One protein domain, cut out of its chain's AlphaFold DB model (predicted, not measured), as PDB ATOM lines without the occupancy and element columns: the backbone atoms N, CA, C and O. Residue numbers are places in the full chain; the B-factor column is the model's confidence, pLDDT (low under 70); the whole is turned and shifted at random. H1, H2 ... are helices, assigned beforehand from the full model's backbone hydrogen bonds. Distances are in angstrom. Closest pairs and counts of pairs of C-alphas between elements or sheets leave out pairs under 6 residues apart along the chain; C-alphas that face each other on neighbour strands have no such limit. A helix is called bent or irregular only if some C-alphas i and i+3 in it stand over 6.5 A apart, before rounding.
ATOM      1  N   TYR A  10      42.235 -35.062 -45.939       77.31
ATOM      2  CA  TYR A  10      41.058 -34.359 -45.436       77.31
ATOM      3  C   TYR A  10      39.998 -35.336 -44.918       77.31
ATOM      4  O   TYR A  10      39.511 -35.162 -43.807       77.31
ATOM      5  N   LEU A  11      39.694 -36.392 -45.678       81.12
ATOM      6  CA  LEU A  11      38.734 -37.419 -45.266       81.12
ATOM      7  C   LEU A  11      39.192 -38.160 -44.002       81.12
ATOM      8  O   LEU A  11      38.387 -38.348 -43.096       81.12
ATOM      9  N   ASN A  12      40.481 -38.496 -43.896       81.69
ATOM     10  CA  ASN A  12      41.031 -39.112 -42.685       81.69
ATOM     11  C   ASN A  12      40.954 -38.167 -41.478       81.69
ATOM     12  O   ASN A  12      40.519 -38.578 -40.411       81.69
ATOM     13  N   ALA A  13      41.308 -36.889 -41.647       75.06
ATOM     14  CA  ALA A  13      41.206 -35.901 -40.574       75.06
ATOM     15  C   ALA A  13      39.751 -35.684 -40.119       75.06
ATOM     16  O   ALA A  13      39.500 -35.494 -38.931       75.06
ATOM     17  N   LEU A  14      38.795 -35.734 -41.052       74.50
ATOM     18  CA  LEU A  14      37.370 -35.634 -40.753       74.50
ATOM     19  C   LEU A  14      36.868 -36.874 -39.997       74.50
ATOM     20  O   LEU A  14      36.141 -36.730 -39.017       74.50
ATOM     21  N   ALA A  15      37.292 -38.071 -40.410       74.75
ATOM     22  CA  ALA A  15      36.980 -39.321 -39.720       74.75
ATOM     23  C   ALA A  15      37.556 -39.334 -38.296       74.75
ATOM     24  O   ALA A  15      36.818 -39.584 -37.348       74.75
ATOM     25  N   GLU A  16      38.823 -38.951 -38.122       72.94
ATOM     26  CA  GLU A  16      39.460 -38.837 -36.805       72.94
ATOM     27  C   GLU A  16      38.774 -37.790 -35.914       72.94
ATOM     28  O   GLU A  16      38.607 -38.002 -34.713       72.94
ATOM     29  N   ALA A  17      38.377 -36.643 -36.473       70.81
ATOM     30  CA  ALA A  17      37.652 -35.617 -35.729       70.81
ATOM     31  C   ALA A  17      36.269 -36.114 -35.286       70.81
ATOM     32  O   ALA A  17      35.867 -35.857 -34.149       70.81
ATOM     33  N   ASN A  18      35.574 -36.859 -36.149       70.94
ATOM     34  CA  ASN A  18      34.277 -37.444 -35.841       70.94
ATOM     35  C   ASN A  18      34.399 -38.556 -34.788       70.94
ATOM     36  O   ASN A  18      33.665 -38.553 -33.806       70.94
ATOM     37  N   GLU A  19      35.390 -39.442 -34.908       67.62
ATOM     38  CA  GLU A  19      35.691 -40.452 -33.887       67.62
ATOM     39  C   GLU A  19      36.026 -39.821 -32.535       67.62
ATOM     40  O   GLU A  19      35.531 -40.277 -31.508       67.62
ATOM     41  N   ARG A  20      36.813 -38.735 -32.504       65.19
ATOM     42  CA  ARG A  20      37.115 -38.003 -31.261       65.19
ATOM     43  C   ARG A  20      35.885 -37.318 -30.670       65.19
ATOM     44  O   ARG A  20      35.770 -37.254 -29.447       65.19
ATOM     45  N   ALA A  21      34.988 -36.793 -31.504       66.75
ATOM     46  CA  ALA A  21      33.732 -36.204 -31.054       66.75
ATOM     47  C   ALA A  21      32.805 -37.278 -30.462       66.75
ATOM     48  O   ALA A  21      32.340 -37.119 -29.338       66.75
ATOM     49  N   LEU A  22      32.633 -38.407 -31.152       65.88
ATOM     50  CA  LEU A  22      31.856 -39.558 -30.683       65.88
ATOM     51  C   LEU A  22      32.462 -40.190 -29.420       65.88
ATOM     52  O   LEU A  22      31.745 -40.539 -28.487       65.88
ATOM     53  N   ALA A  23      33.792 -40.271 -29.324       60.25
ATOM     54  CA  ALA A  23      34.483 -40.791 -28.145       60.25
ATOM     55  C   ALA A  23      34.211 -39.975 -26.871       60.25
ATOM     56  O   ALA A  23      34.309 -40.536 -25.780       60.25
ATOM     57  N   ARG A  24      33.858 -38.688 -27.006       65.12
ATOM     58  CA  ARG A  24      33.449 -37.817 -25.891       65.12
ATOM     59  C   ARG A  24      31.984 -37.981 -25.490       65.12
ATOM     60  O   ARG A  24      31.626 -37.516 -24.416       65.12
ATOM     61  N   LEU A  25      31.150 -38.596 -26.331       74.44
ATOM     62  CA  LEU A  25      29.727 -38.790 -26.036       74.44
ATOM     63  C   LEU A  25      29.486 -39.997 -25.128       74.44
ATOM     64  O   LEU A  25      28.550 -39.987 -24.338       74.44
ATOM     65  N   PHE A  26      30.325 -41.031 -25.229       87.06
ATOM     66  CA  PHE A  26      30.181 -42.226 -24.407       87.06
ATOM     67  C   PHE A  26      30.937 -42.104 -23.077       87.06
ATOM     68  O   PHE A  26      32.171 -42.189 -23.046       87.06
ATOM     69  N   ASP A  27      30.180 -41.998 -21.986       89.62
ATOM     70  CA  ASP A  27      30.656 -42.150 -20.610       89.62
ATOM     71  C   ASP A  27      30.167 -43.495 -20.034       89.62
ATOM     72  O   ASP A  27      28.963 -43.663 -19.828       89.62
ATOM     73  N   PRO A  28      31.060 -44.468 -19.763       88.75
ATOM     74  CA  PRO A  28      30.665 -45.770 -19.222       88.75
ATOM     75  C   PRO A  28      30.088 -45.706 -17.799       88.75
ATOM     76  O   PRO A  28      29.453 -46.667 -17.376       88.75
ATOM     77  N   ASN A  29      30.301 -44.610 -17.063       89.88
ATOM     78  CA  ASN A  29      29.745 -44.433 -15.719       89.88
ATOM     79  C   ASN A  29      28.378 -43.731 -15.729       89.88
ATOM     80  O   ASN A  29      27.780 -43.547 -14.671       89.88
ATOM     81  N   ASN A  30      27.912 -43.283 -16.897       89.44
ATOM     82  CA  ASN A  30      26.672 -42.531 -17.033       89.44
ATOM     83  C   ASN A  30      25.996 -42.829 -18.378       89.44
ATOM     84  O   ASN A  30      25.824 -41.954 -19.231       89.44
ATOM     85  N   VAL A  31      25.626 -44.093 -18.579       91.62
ATOM     86  CA  VAL A  31      24.884 -44.516 -19.767       91.62
ATOM     87  C   VAL A  31      23.382 -44.273 -19.546       91.62
ATOM     88  O   VAL A  31      22.821 -44.796 -18.585       91.62
ATOM     89  N   PRO A  32      22.681 -43.541 -20.440       90.31
ATOM     90  CA  PRO A  32      21.257 -43.220 -20.267       90.31
ATOM     91  C   PRO A  32      20.320 -44.435 -20.190       90.31
ATOM     92  O   PRO A  32      19.227 -44.357 -19.629       90.31
ATOM     93  N   ASP A  33      20.715 -45.556 -20.793       94.31
ATOM     94  CA  ASP A  33      19.943 -46.792 -20.765       94.31
ATOM     95  C   ASP A  33      20.284 -47.604 -19.510       94.31
ATOM     96  O   ASP A  33      21.356 -48.201 -19.407       94.31
ATOM     97  N   ARG A  34      19.337 -47.655 -18.568       95.62
ATOM     98  CA  ARG A  34      19.472 -48.363 -17.285       95.62
ATOM     99  C   ARG A  34      19.821 -49.848 -17.411       95.62
ATOM    100  O   ARG A  34      20.454 -50.385 -16.509       95.62
ATOM    101  N   VAL A  35      19.422 -50.516 -18.497       97.38
ATOM    102  CA  VAL A  35      19.783 -51.924 -18.724       97.38
ATOM    103  C   VAL A  35      21.258 -52.013 -19.082       97.38
ATOM    104  O   VAL A  35      21.979 -52.841 -18.539       97.38
ATOM    105  N   VAL A  36      21.726 -51.124 -19.959       97.38
ATOM    106  CA  VAL A  36      23.138 -51.070 -20.355       97.38
ATOM    107  C   VAL A  36      24.027 -50.658 -19.189       97.38
ATOM    108  O   VAL A  36      25.078 -51.266 -19.005       97.38
ATOM    109  N   GLN A  37      23.592 -49.695 -18.370       96.56
ATOM    110  CA  GLN A  37      24.302 -49.336 -17.144       96.56
ATOM    111  C   GLN A  37      24.416 -50.545 -16.209       96.56
ATOM    112  O   GLN A  37      25.519 -50.907 -15.814       96.56
ATOM    113  N   TRP A  38      23.308 -51.248 -15.951       97.12
ATOM    114  CA  TRP A  38      23.325 -52.457 -15.126       97.12
ATOM    115  C   TRP A  38      24.272 -53.536 -15.681       97.12
ATOM    116  O   TRP A  38      25.004 -54.166 -14.923       97.12
ATOM    117  N   LEU A  39      24.289 -53.748 -17.001       98.00
ATOM    118  CA  LEU A  39      25.157 -54.736 -17.651       98.00
ATOM    119  C   LEU A  39      26.649 -54.386 -17.537       98.00
ATOM    120  O   LEU A  39      27.473 -55.298 -17.429       98.00
ATOM    121  N   LEU A  40      26.990 -53.095 -17.588       97.44
ATOM    122  CA  LEU A  40      28.347 -52.599 -17.350       97.44
ATOM    123  C   LEU A  40      28.746 -52.802 -15.886       97.44
ATOM    124  O   LEU A  40      29.804 -53.374 -15.624       97.44
ATOM    125  N   ASP A  41      27.877 -52.412 -14.952       96.44
ATOM    126  CA  ASP A  41      28.108 -52.550 -13.509       96.44
ATOM    127  C   ASP A  41      28.276 -54.025 -13.102       96.44
ATOM    128  O   ASP A  41      29.126 -54.365 -12.280       96.44
ATOM    129  N   ALA A  42      27.500 -54.922 -13.718       95.94
ATOM    130  CA  ALA A  42      27.571 -56.366 -13.506       95.94
ATOM    131  C   ALA A  42      28.735 -57.050 -14.255       95.94
ATOM    132  O   ALA A  42      28.928 -58.257 -14.107       95.94
ATOM    133  N   GLY A  43      29.488 -56.324 -15.088       96.44
ATOM    134  CA  GLY A  43      30.598 -56.873 -15.875       96.44
ATOM    135  C   GLY A  43      30.182 -57.848 -16.985       96.44
ATOM    136  O   GLY A  43      31.029 -58.545 -17.546       96.44
ATOM    137  N   VAL A  44      28.892 -57.907 -17.333       96.56
ATOM    138  CA  VAL A  44      28.373 -58.752 -18.425       96.56
ATOM    139  C   VAL A  44      28.884 -58.249 -19.775       96.56
ATOM    140  O   VAL A  44      29.213 -59.037 -20.672       96.56
ATOM    141  N   VAL A  45      28.992 -56.928 -19.912       97.50
ATOM    142  CA  VAL A  45      29.577 -56.245 -21.067       97.50
ATOM    143  C   VAL A  45      30.680 -55.299 -20.610       97.50
ATOM    144  O   VAL A  45      30.733 -54.888 -19.456       97.50
ATOM    145  N   THR A  46      31.575 -54.945 -21.530       97.12
ATOM    146  CA  THR A  46      32.660 -53.997 -21.263       97.12
ATOM    147  C   THR A  46      32.378 -52.663 -21.957       97.12
ATOM    148  O   THR A  46      31.637 -52.628 -22.947       97.12
ATOM    149  N   PRO A  47      33.027 -51.561 -21.537       96.12
ATOM    150  CA  PRO A  47      32.976 -50.296 -22.268       96.12
ATOM    151  C   PRO A  47      33.365 -50.428 -23.749       96.12
ATOM    152  O   PRO A  47      32.853 -49.687 -24.586       96.12
ATOM    153  N   ALA A  48      34.252 -51.373 -24.085       94.50
ATOM    154  CA  ALA A  48      34.661 -51.638 -25.462       94.50
ATOM    155  C   ALA A  48      33.531 -52.249 -26.307       94.50
ATOM    156  O   ALA A  48      33.430 -51.929 -27.487       94.50
ATOM    157  N   HIS A  49      32.661 -53.066 -25.705       95.81
ATOM    158  CA  HIS A  49      31.476 -53.602 -26.380       95.81
ATOM    159  C   HIS A  49      30.403 -52.526 -26.601       95.81
ATOM    160  O   HIS A  49      29.805 -52.453 -27.668       95.81
ATOM    161  N   VAL A  50      30.162 -51.679 -25.594       95.94
ATOM    162  CA  VAL A  50      29.043 -50.721 -25.611       95.94
ATOM    163  C   VAL A  50      29.337 -49.497 -26.476       95.94
ATOM    164  O   VAL A  50      28.456 -49.033 -27.193       95.94
ATOM    165  N   ARG A  51      30.569 -48.975 -26.448       93.06
ATOM    166  CA  ARG A  51      30.954 -47.746 -27.163       93.06
ATOM    167  C   ARG A  51      30.565 -47.720 -28.654       93.06
ATOM    168  O   ARG A  51      29.951 -46.732 -29.055       93.06
ATOM    169  N   PRO A  52      30.896 -48.725 -29.492       91.25
ATOM    170  CA  PRO A  52      30.533 -48.681 -30.911       91.25
ATOM    171  C   PRO A  52      29.013 -48.673 -31.118       91.25
ATOM    172  O   PRO A  52      28.517 -47.924 -31.957       91.25
ATOM    173  N   VAL A  53      28.274 -49.434 -30.305       93.31
ATOM    174  CA  VAL A  53      26.806 -49.506 -30.355       93.31
ATOM    175  C   VAL A  53      26.176 -48.184 -29.927       93.31
ATOM    176  O   VAL A  53      25.285 -47.684 -30.603       93.31
ATOM    177  N   TYR A  54      26.672 -47.583 -28.846       91.50
ATOM    178  CA  TYR A  54      26.223 -46.279 -28.364       91.50
ATOM    179  C   TYR A  54      26.420 -45.191 -29.421       91.50
ATOM    180  O   TYR A  54      25.495 -44.441 -29.718       91.50
ATOM    181  N   ASN A  55      27.604 -45.139 -30.035       88.44
ATOM    182  CA  ASN A  55      27.908 -44.152 -31.068       88.44
ATOM    183  C   ASN A  55      26.984 -44.300 -32.282       88.44
ATOM    184  O   ASN A  55      26.476 -43.300 -32.786       88.44
ATOM    185  N   ALA A  56      26.748 -45.537 -32.730       87.25
ATOM    186  CA  ALA A  56      25.811 -45.812 -33.812       87.25
ATOM    187  C   ALA A  56      24.384 -45.396 -33.423       87.25
ATOM    188  O   ALA A  56      23.741 -44.673 -34.178       87.25
ATOM    189  N   TRP A  57      23.932 -45.767 -32.222       88.25
ATOM    190  CA  TRP A  57      22.598 -45.459 -31.705       88.25
ATOM    191  C   TRP A  57      22.325 -43.950 -31.633       88.25
ATOM    192  O   TRP A  57      21.286 -43.494 -32.106       88.25
ATOM    193  N   VAL A  58      23.284 -43.158 -31.136       84.00
ATOM    194  CA  VAL A  58      23.168 -41.691 -31.066       84.00
ATOM    195  C   VAL A  58      23.093 -41.050 -32.456       84.00
ATOM    196  O   VAL A  58      22.352 -40.090 -32.642       84.00
ATOM    197  N   VAL A  59      23.845 -41.563 -33.435       81.25
ATOM    198  CA  VAL A  59      23.857 -41.012 -34.803       81.25
ATOM    199  C   VAL A  59      22.631 -41.446 -35.610       81.25
ATOM    200  O   VAL A  59      22.157 -40.689 -36.451       81.25
ATOM    201  N   SER A  60      22.120 -42.653 -35.372       72.12
ATOM    202  CA  SER A  60      21.121 -43.320 -36.221       72.12
ATOM    203  C   SER A  60      19.693 -42.760 -36.171       72.12
ATOM    204  O   SER A  60      18.804 -43.365 -36.752       72.12
ATOM    205  N   ASP A  61      19.428 -41.651 -35.478       66.31
ATOM    206  CA  ASP A  61      18.065 -41.196 -35.136       66.31
ATOM    207  C   ASP A  61      17.227 -42.266 -34.383       66.31
ATOM    208  O   ASP A  61      16.102 -42.020 -33.974       66.31
ATOM    209  N   ASP A  62      17.785 -43.445 -34.078       65.69
ATOM    210  CA  ASP A  62      17.125 -44.488 -33.285       65.69
ATOM    211  C   ASP A  62      16.853 -44.035 -31.849       65.69
ATOM    212  O   ASP A  62      15.891 -44.482 -31.216       65.69
ATOM    213  N   ALA A  63      17.664 -43.097 -31.350       60.06
ATOM    214  CA  ALA A  63      17.399 -42.398 -30.102       60.06
ATOM    215  C   ALA A  63      16.067 -41.623 -30.140       60.06
ATOM    216  O   ALA A  63      15.386 -41.545 -29.116       60.06
ATOM    217  N   SER A  64      15.662 -41.092 -31.303       58.22
ATOM    218  CA  SER A  64      14.369 -40.424 -31.495       58.22
ATOM    219  C   SER A  64      13.254 -41.416 -31.867       58.22
ATOM    220  O   SER A  64      12.134 -41.278 -31.371       58.22
ATOM    221  N   ASN A  65      13.579 -42.499 -32.590       59.75
ATOM    222  CA  ASN A  65      12.665 -43.610 -32.909       59.75
ATOM    223  C   ASN A  65      12.400 -44.564 -31.727       59.75
ATOM    224  O   ASN A  65      11.807 -45.627 -31.897       59.75
ATOM    225  N   LYS A  66      12.806 -44.187 -30.506       71.81
ATOM    226  CA  LYS A  66      12.533 -44.890 -29.237       71.81
ATOM    227  C   LYS A  66      13.086 -46.319 -29.148       71.81
ATOM    228  O   LYS A  66      12.746 -47.034 -28.197       71.81
ATOM    229  N   VAL A  67      13.965 -46.741 -30.060       85.06
ATOM    230  CA  VAL A  67      14.639 -48.037 -29.925       85.06
ATOM    231  C   VAL A  67      15.616 -47.932 -28.763       85.06
ATOM    232  O   VAL A  67      16.454 -47.034 -28.710       85.06
ATOM    233  N   ARG A  68      15.496 -48.831 -27.785       91.69
ATOM    234  CA  ARG A  68      16.360 -48.830 -26.600       91.69
ATOM    235  C   ARG A  68      17.771 -49.285 -26.967       91.69
ATOM    236  O   ARG A  68      17.937 -50.212 -27.759       91.69
ATOM    237  N   LEU A  69      18.779 -48.675 -26.350       94.00
ATOM    238  CA  LEU A  69      20.184 -48.979 -26.616       94.00
ATOM    239  C   LEU A  69      20.508 -50.447 -26.314       94.00
ATOM    240  O   LEU A  69      21.258 -51.075 -27.059       94.00
ATOM    241  N   TRP A  70      19.922 -51.021 -25.260       96.31
ATOM    242  CA  TRP A  70      20.162 -52.425 -24.919       96.31
ATOM    243  C   TRP A  70      19.695 -53.401 -26.013       96.31
ATOM    244  O   TRP A  70      20.308 -54.455 -26.167       96.31
ATOM    245  N   ARG A  71      18.675 -53.057 -26.819       95.56
ATOM    246  CA  ARG A  71      18.246 -53.893 -27.958       95.56
ATOM    247  C   ARG A  71      19.307 -53.914 -29.049       95.56
ATOM    248  O   ARG A  71      19.720 -54.986 -29.475       95.56
ATOM    249  N   LYS A  72      19.840 -52.740 -29.400       95.06
ATOM    250  CA  LYS A  72      20.977 -52.624 -30.327       95.06
ATOM    251  C   LYS A  72      22.210 -53.360 -29.814       95.06
ATOM    252  O   LYS A  72      22.957 -53.937 -30.593       95.06
ATOM    253  N   LEU A  73      22.419 -53.363 -28.498       96.25
ATOM    254  CA  LEU A  73      23.512 -54.104 -27.878       96.25
ATOM    255  C   LEU A  73      23.318 -55.620 -28.002       96.25
ATOM    256  O   LEU A  73      24.283 -56.321 -28.285       96.25
ATOM    257  N   ALA A  74      22.092 -56.120 -27.826       96.19
ATOM    258  CA  ALA A  74      21.768 -57.530 -28.033       96.19
ATOM    259  C   ALA A  74      21.940 -57.954 -29.504       96.19
ATOM    260  O   ALA A  74      22.455 -59.036 -29.762       96.19
ATOM    261  N   GLU A  75      21.566 -57.097 -30.459       94.81
ATOM    262  CA  GLU A  75      21.789 -57.324 -31.898       94.81
ATOM    263  C   GLU A  75      23.284 -57.356 -32.251       94.81
ATOM    264  O   GLU A  75      23.733 -58.211 -33.011       94.81
ATOM    265  N   ALA A  76      24.068 -56.433 -31.685       96.00
ATOM    266  CA  ALA A  76      25.499 -56.321 -31.953       96.00
ATOM    267  C   ALA A  76      26.347 -57.408 -31.267       96.00
ATOM    268  O   ALA A  76      27.477 -57.641 -31.694       96.00
ATOM    269  N   LEU A  77      25.824 -58.055 -30.217       96.19
ATOM    270  CA  LEU A  77      26.497 -59.114 -29.452       96.19
ATOM    271  C   LEU A  77      25.598 -60.359 -29.335       96.19
ATOM    272  O   LEU A  77      25.077 -60.638 -28.245       96.19
ATOM    273  N   PRO A  78      25.393 -61.123 -30.425       94.88
ATOM    274  CA  PRO A  78      24.502 -62.284 -30.429       94.88
ATOM    275  C   PRO A  78      24.832 -63.315 -29.340       94.88
ATOM    276  O   PRO A  78      23.935 -63.895 -28.735       94.88
ATOM    277  N   GLU A  79      26.113 -63.492 -29.016       95.19
ATOM    278  CA  GLU A  79      26.591 -64.412 -27.981       95.19
ATOM    279  C   GLU A  79      26.242 -63.973 -26.546       95.19
ATOM    280  O   GLU A  79      26.331 -64.765 -25.608       95.19
ATOM    281  N   LYS A  80      25.833 -62.711 -26.365       95.69
ATOM    282  CA  LYS A  80      25.371 -62.136 -25.090       95.69
ATOM    283  C   LYS A  80      23.903 -61.720 -25.125       95.69
ATOM    284  O   LYS A  80      23.384 -61.290 -24.094       95.69
ATOM    285  N   ALA A  81      23.225 -61.860 -26.262       95.56
ATOM    286  CA  ALA A  81      21.878 -61.345 -26.477       95.56
ATOM    287  C   ALA A  81      20.873 -61.856 -25.435       95.56
ATOM    288  O   ALA A  81      20.070 -61.084 -24.915       95.56
ATOM    289  N   GLU A  82      20.961 -63.134 -25.065       95.38
ATOM    290  CA  GLU A  82      20.089 -63.721 -24.046       95.38
ATOM    291  C   GLU A  82      20.320 -63.106 -22.659       95.38
ATOM    292  O   GLU A  82      19.365 -62.704 -22.000       95.38
ATOM    293  N   GLN A  83      21.583 -62.921 -22.253       96.62
ATOM    294  CA  GLN A  83      21.932 -62.277 -20.979       96.62
ATOM    295  C   GLN A  83      21.463 -60.818 -20.942       96.62
ATOM    296  O   GLN A  83      20.984 -60.342 -19.913       96.62
ATOM    297  N   VAL A  84      21.567 -60.113 -22.074       97.56
ATOM    298  CA  VAL A  84      21.079 -58.738 -22.230       97.56
ATOM    299  C   VAL A  84      19.553 -58.681 -22.093       97.56
ATOM    300  O   VAL A  84      19.040 -57.837 -21.359       97.56
ATOM    301  N   ARG A  85      18.819 -59.592 -22.742       97.12
ATOM    302  CA  ARG A  85      17.350 -59.667 -22.655       97.12
ATOM    303  C   ARG A  85      16.857 -60.067 -21.263       97.12
ATOM    304  O   ARG A  85      15.933 -59.438 -20.754       97.12
ATOM    305  N   ALA A  86      17.517 -61.022 -20.608       97.06
ATOM    306  CA  ALA A  86      17.231 -61.389 -19.221       97.06
ATOM    307  C   ALA A  86      17.453 -60.205 -18.263       97.06
ATOM    308  O   ALA A  86      16.628 -59.926 -17.388       97.06
ATOM    309  N   ALA A  87      18.546 -59.458 -18.456       97.44
ATOM    310  CA  ALA A  87      18.809 -58.240 -17.699       97.44
ATOM    311  C   ALA A  87      17.728 -57.178 -17.942       97.44
ATOM    312  O   ALA A  87      17.259 -56.562 -16.985       97.44
ATOM    313  N   ALA A  88      17.291 -56.998 -19.193       97.56
ATOM    314  CA  ALA A  88      16.198 -56.091 -19.522       97.56
ATOM    315  C   ALA A  88      14.914 -56.490 -18.783       97.56
ATOM    316  O   ALA A  88      14.367 -55.670 -18.048       97.56
ATOM    317  N   ALA A  89      14.482 -57.749 -18.883       97.50
ATOM    318  CA  ALA A  89      13.307 -58.246 -18.172       97.50
ATOM    319  C   ALA A  89      13.371 -57.935 -16.670       97.50
ATOM    320  O   ALA A  89      12.448 -57.326 -16.128       97.50
ATOM    321  N   ARG A  90      14.503 -58.229 -16.019       96.62
ATOM    322  CA  ARG A  90      14.722 -57.939 -14.594       96.62
ATOM    323  C   ARG A  90      14.638 -56.449 -14.269       96.62
ATOM    324  O   ARG A  90      13.949 -56.058 -13.332       96.62
ATOM    325  N   VAL A  91      15.331 -55.608 -15.034       96.94
ATOM    326  CA  VAL A  91      15.369 -54.150 -14.824       96.94
ATOM    327  C   VAL A  91      13.999 -53.503 -15.074       96.94
ATOM    328  O   VAL A  91      13.659 -52.500 -14.446       96.94
ATOM    329  N   TYR A  92      13.194 -54.079 -15.969       95.81
ATOM    330  CA  TYR A  92      11.806 -53.688 -16.223       95.81
ATOM    331  C   TYR A  92      10.780 -54.436 -15.352       95.81
ATOM    332  O   TYR A  92       9.588 -54.212 -15.534       95.81
ATOM    333  N   ALA A  93      11.224 -55.231 -14.373       96.75
ATOM    334  CA  ALA A  93      10.387 -55.966 -13.422       96.75
ATOM    335  C   ALA A  93       9.416 -56.990 -14.048       96.75
ATOM    336  O   ALA A  93       8.371 -57.287 -13.475       96.75
TER     337      ALA A  93
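What this domain is: This is residues 10 to 93 of the 214 residues of an uncharacterized protein of Rhodothermales bacterium (UniProt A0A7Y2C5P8). A helical hairpin, H4 and H5, has H3 packed crosswise on H4 and H2 packed crosswise on H5, and an arm formed by residues 10 to 18 of H1 sticks out from this body. The printed part has 84 residues with five named helices, H1 to H5 in order, and no named strand; the class is all helix. The whole is compact, with a radius of gyration of the C-alphas of 13.5 A, yet elongated, spanning 48 by 27 by 23 A.

Where its parts are: Find C-alpha 10 at (41.058, -34.359, -45.436); from there H1, residues 10 to 23, runs 19.6 A. H5, residues 78 to 91, is 19.8 A long and ends at C-alpha 91, (15.369, -54.150, -14.824); it is irregular, C-alphas 79 and 82 being 7.6 A apart. H3, residues 47 to 59, is 18.1 A long and only just irregular, C-alphas 49 and 52 being 6.8 A apart. Look for H2 at residues 34 to 41 and H4 at residues 69 to 76.

How they stand to each other: Start at H4, the hub. It touches H5 in a hairpin, opposite ways at a shallow tilt of 21 degrees; their closest C-alphas, of Ala 74 and Ala 81, are 4.1 A apart. H3 touches H4 at a steep tilt of 69 degrees, only just short of perpendicular, with C-alphas Val 53 and Leu 73 closest at 6.2 A. H2 touches H5 at a steep tilt of 65 degrees, closest at C-alphas Val 35 and Ala 88, 5.6 A. H2 and H4 only just touch, with 3 pairs of C-alphas within 8 A; the closest, of Val 36 and Trp 70, are 5.6 A apart. H1, with residues 22 to 23 alone, only just touches H3, with 3 such pairs; the closest C-alphas, of Leu 22 and Asn 55, are 6.1 A apart. Every O i to N i+4 pair is within hydrogen-bond range in H1, H2 and H4; it is 7 of 9 in H3 and 8 of 10 in H5.

The domain as a whole: The C-alphas of Tyr 10 and Ala 93, the two farthest apart, are 49.3 A apart. The printed part has no cut, and no link is long. Look for pLDDT under 70 at residues 19 to 24 and 61 to 65.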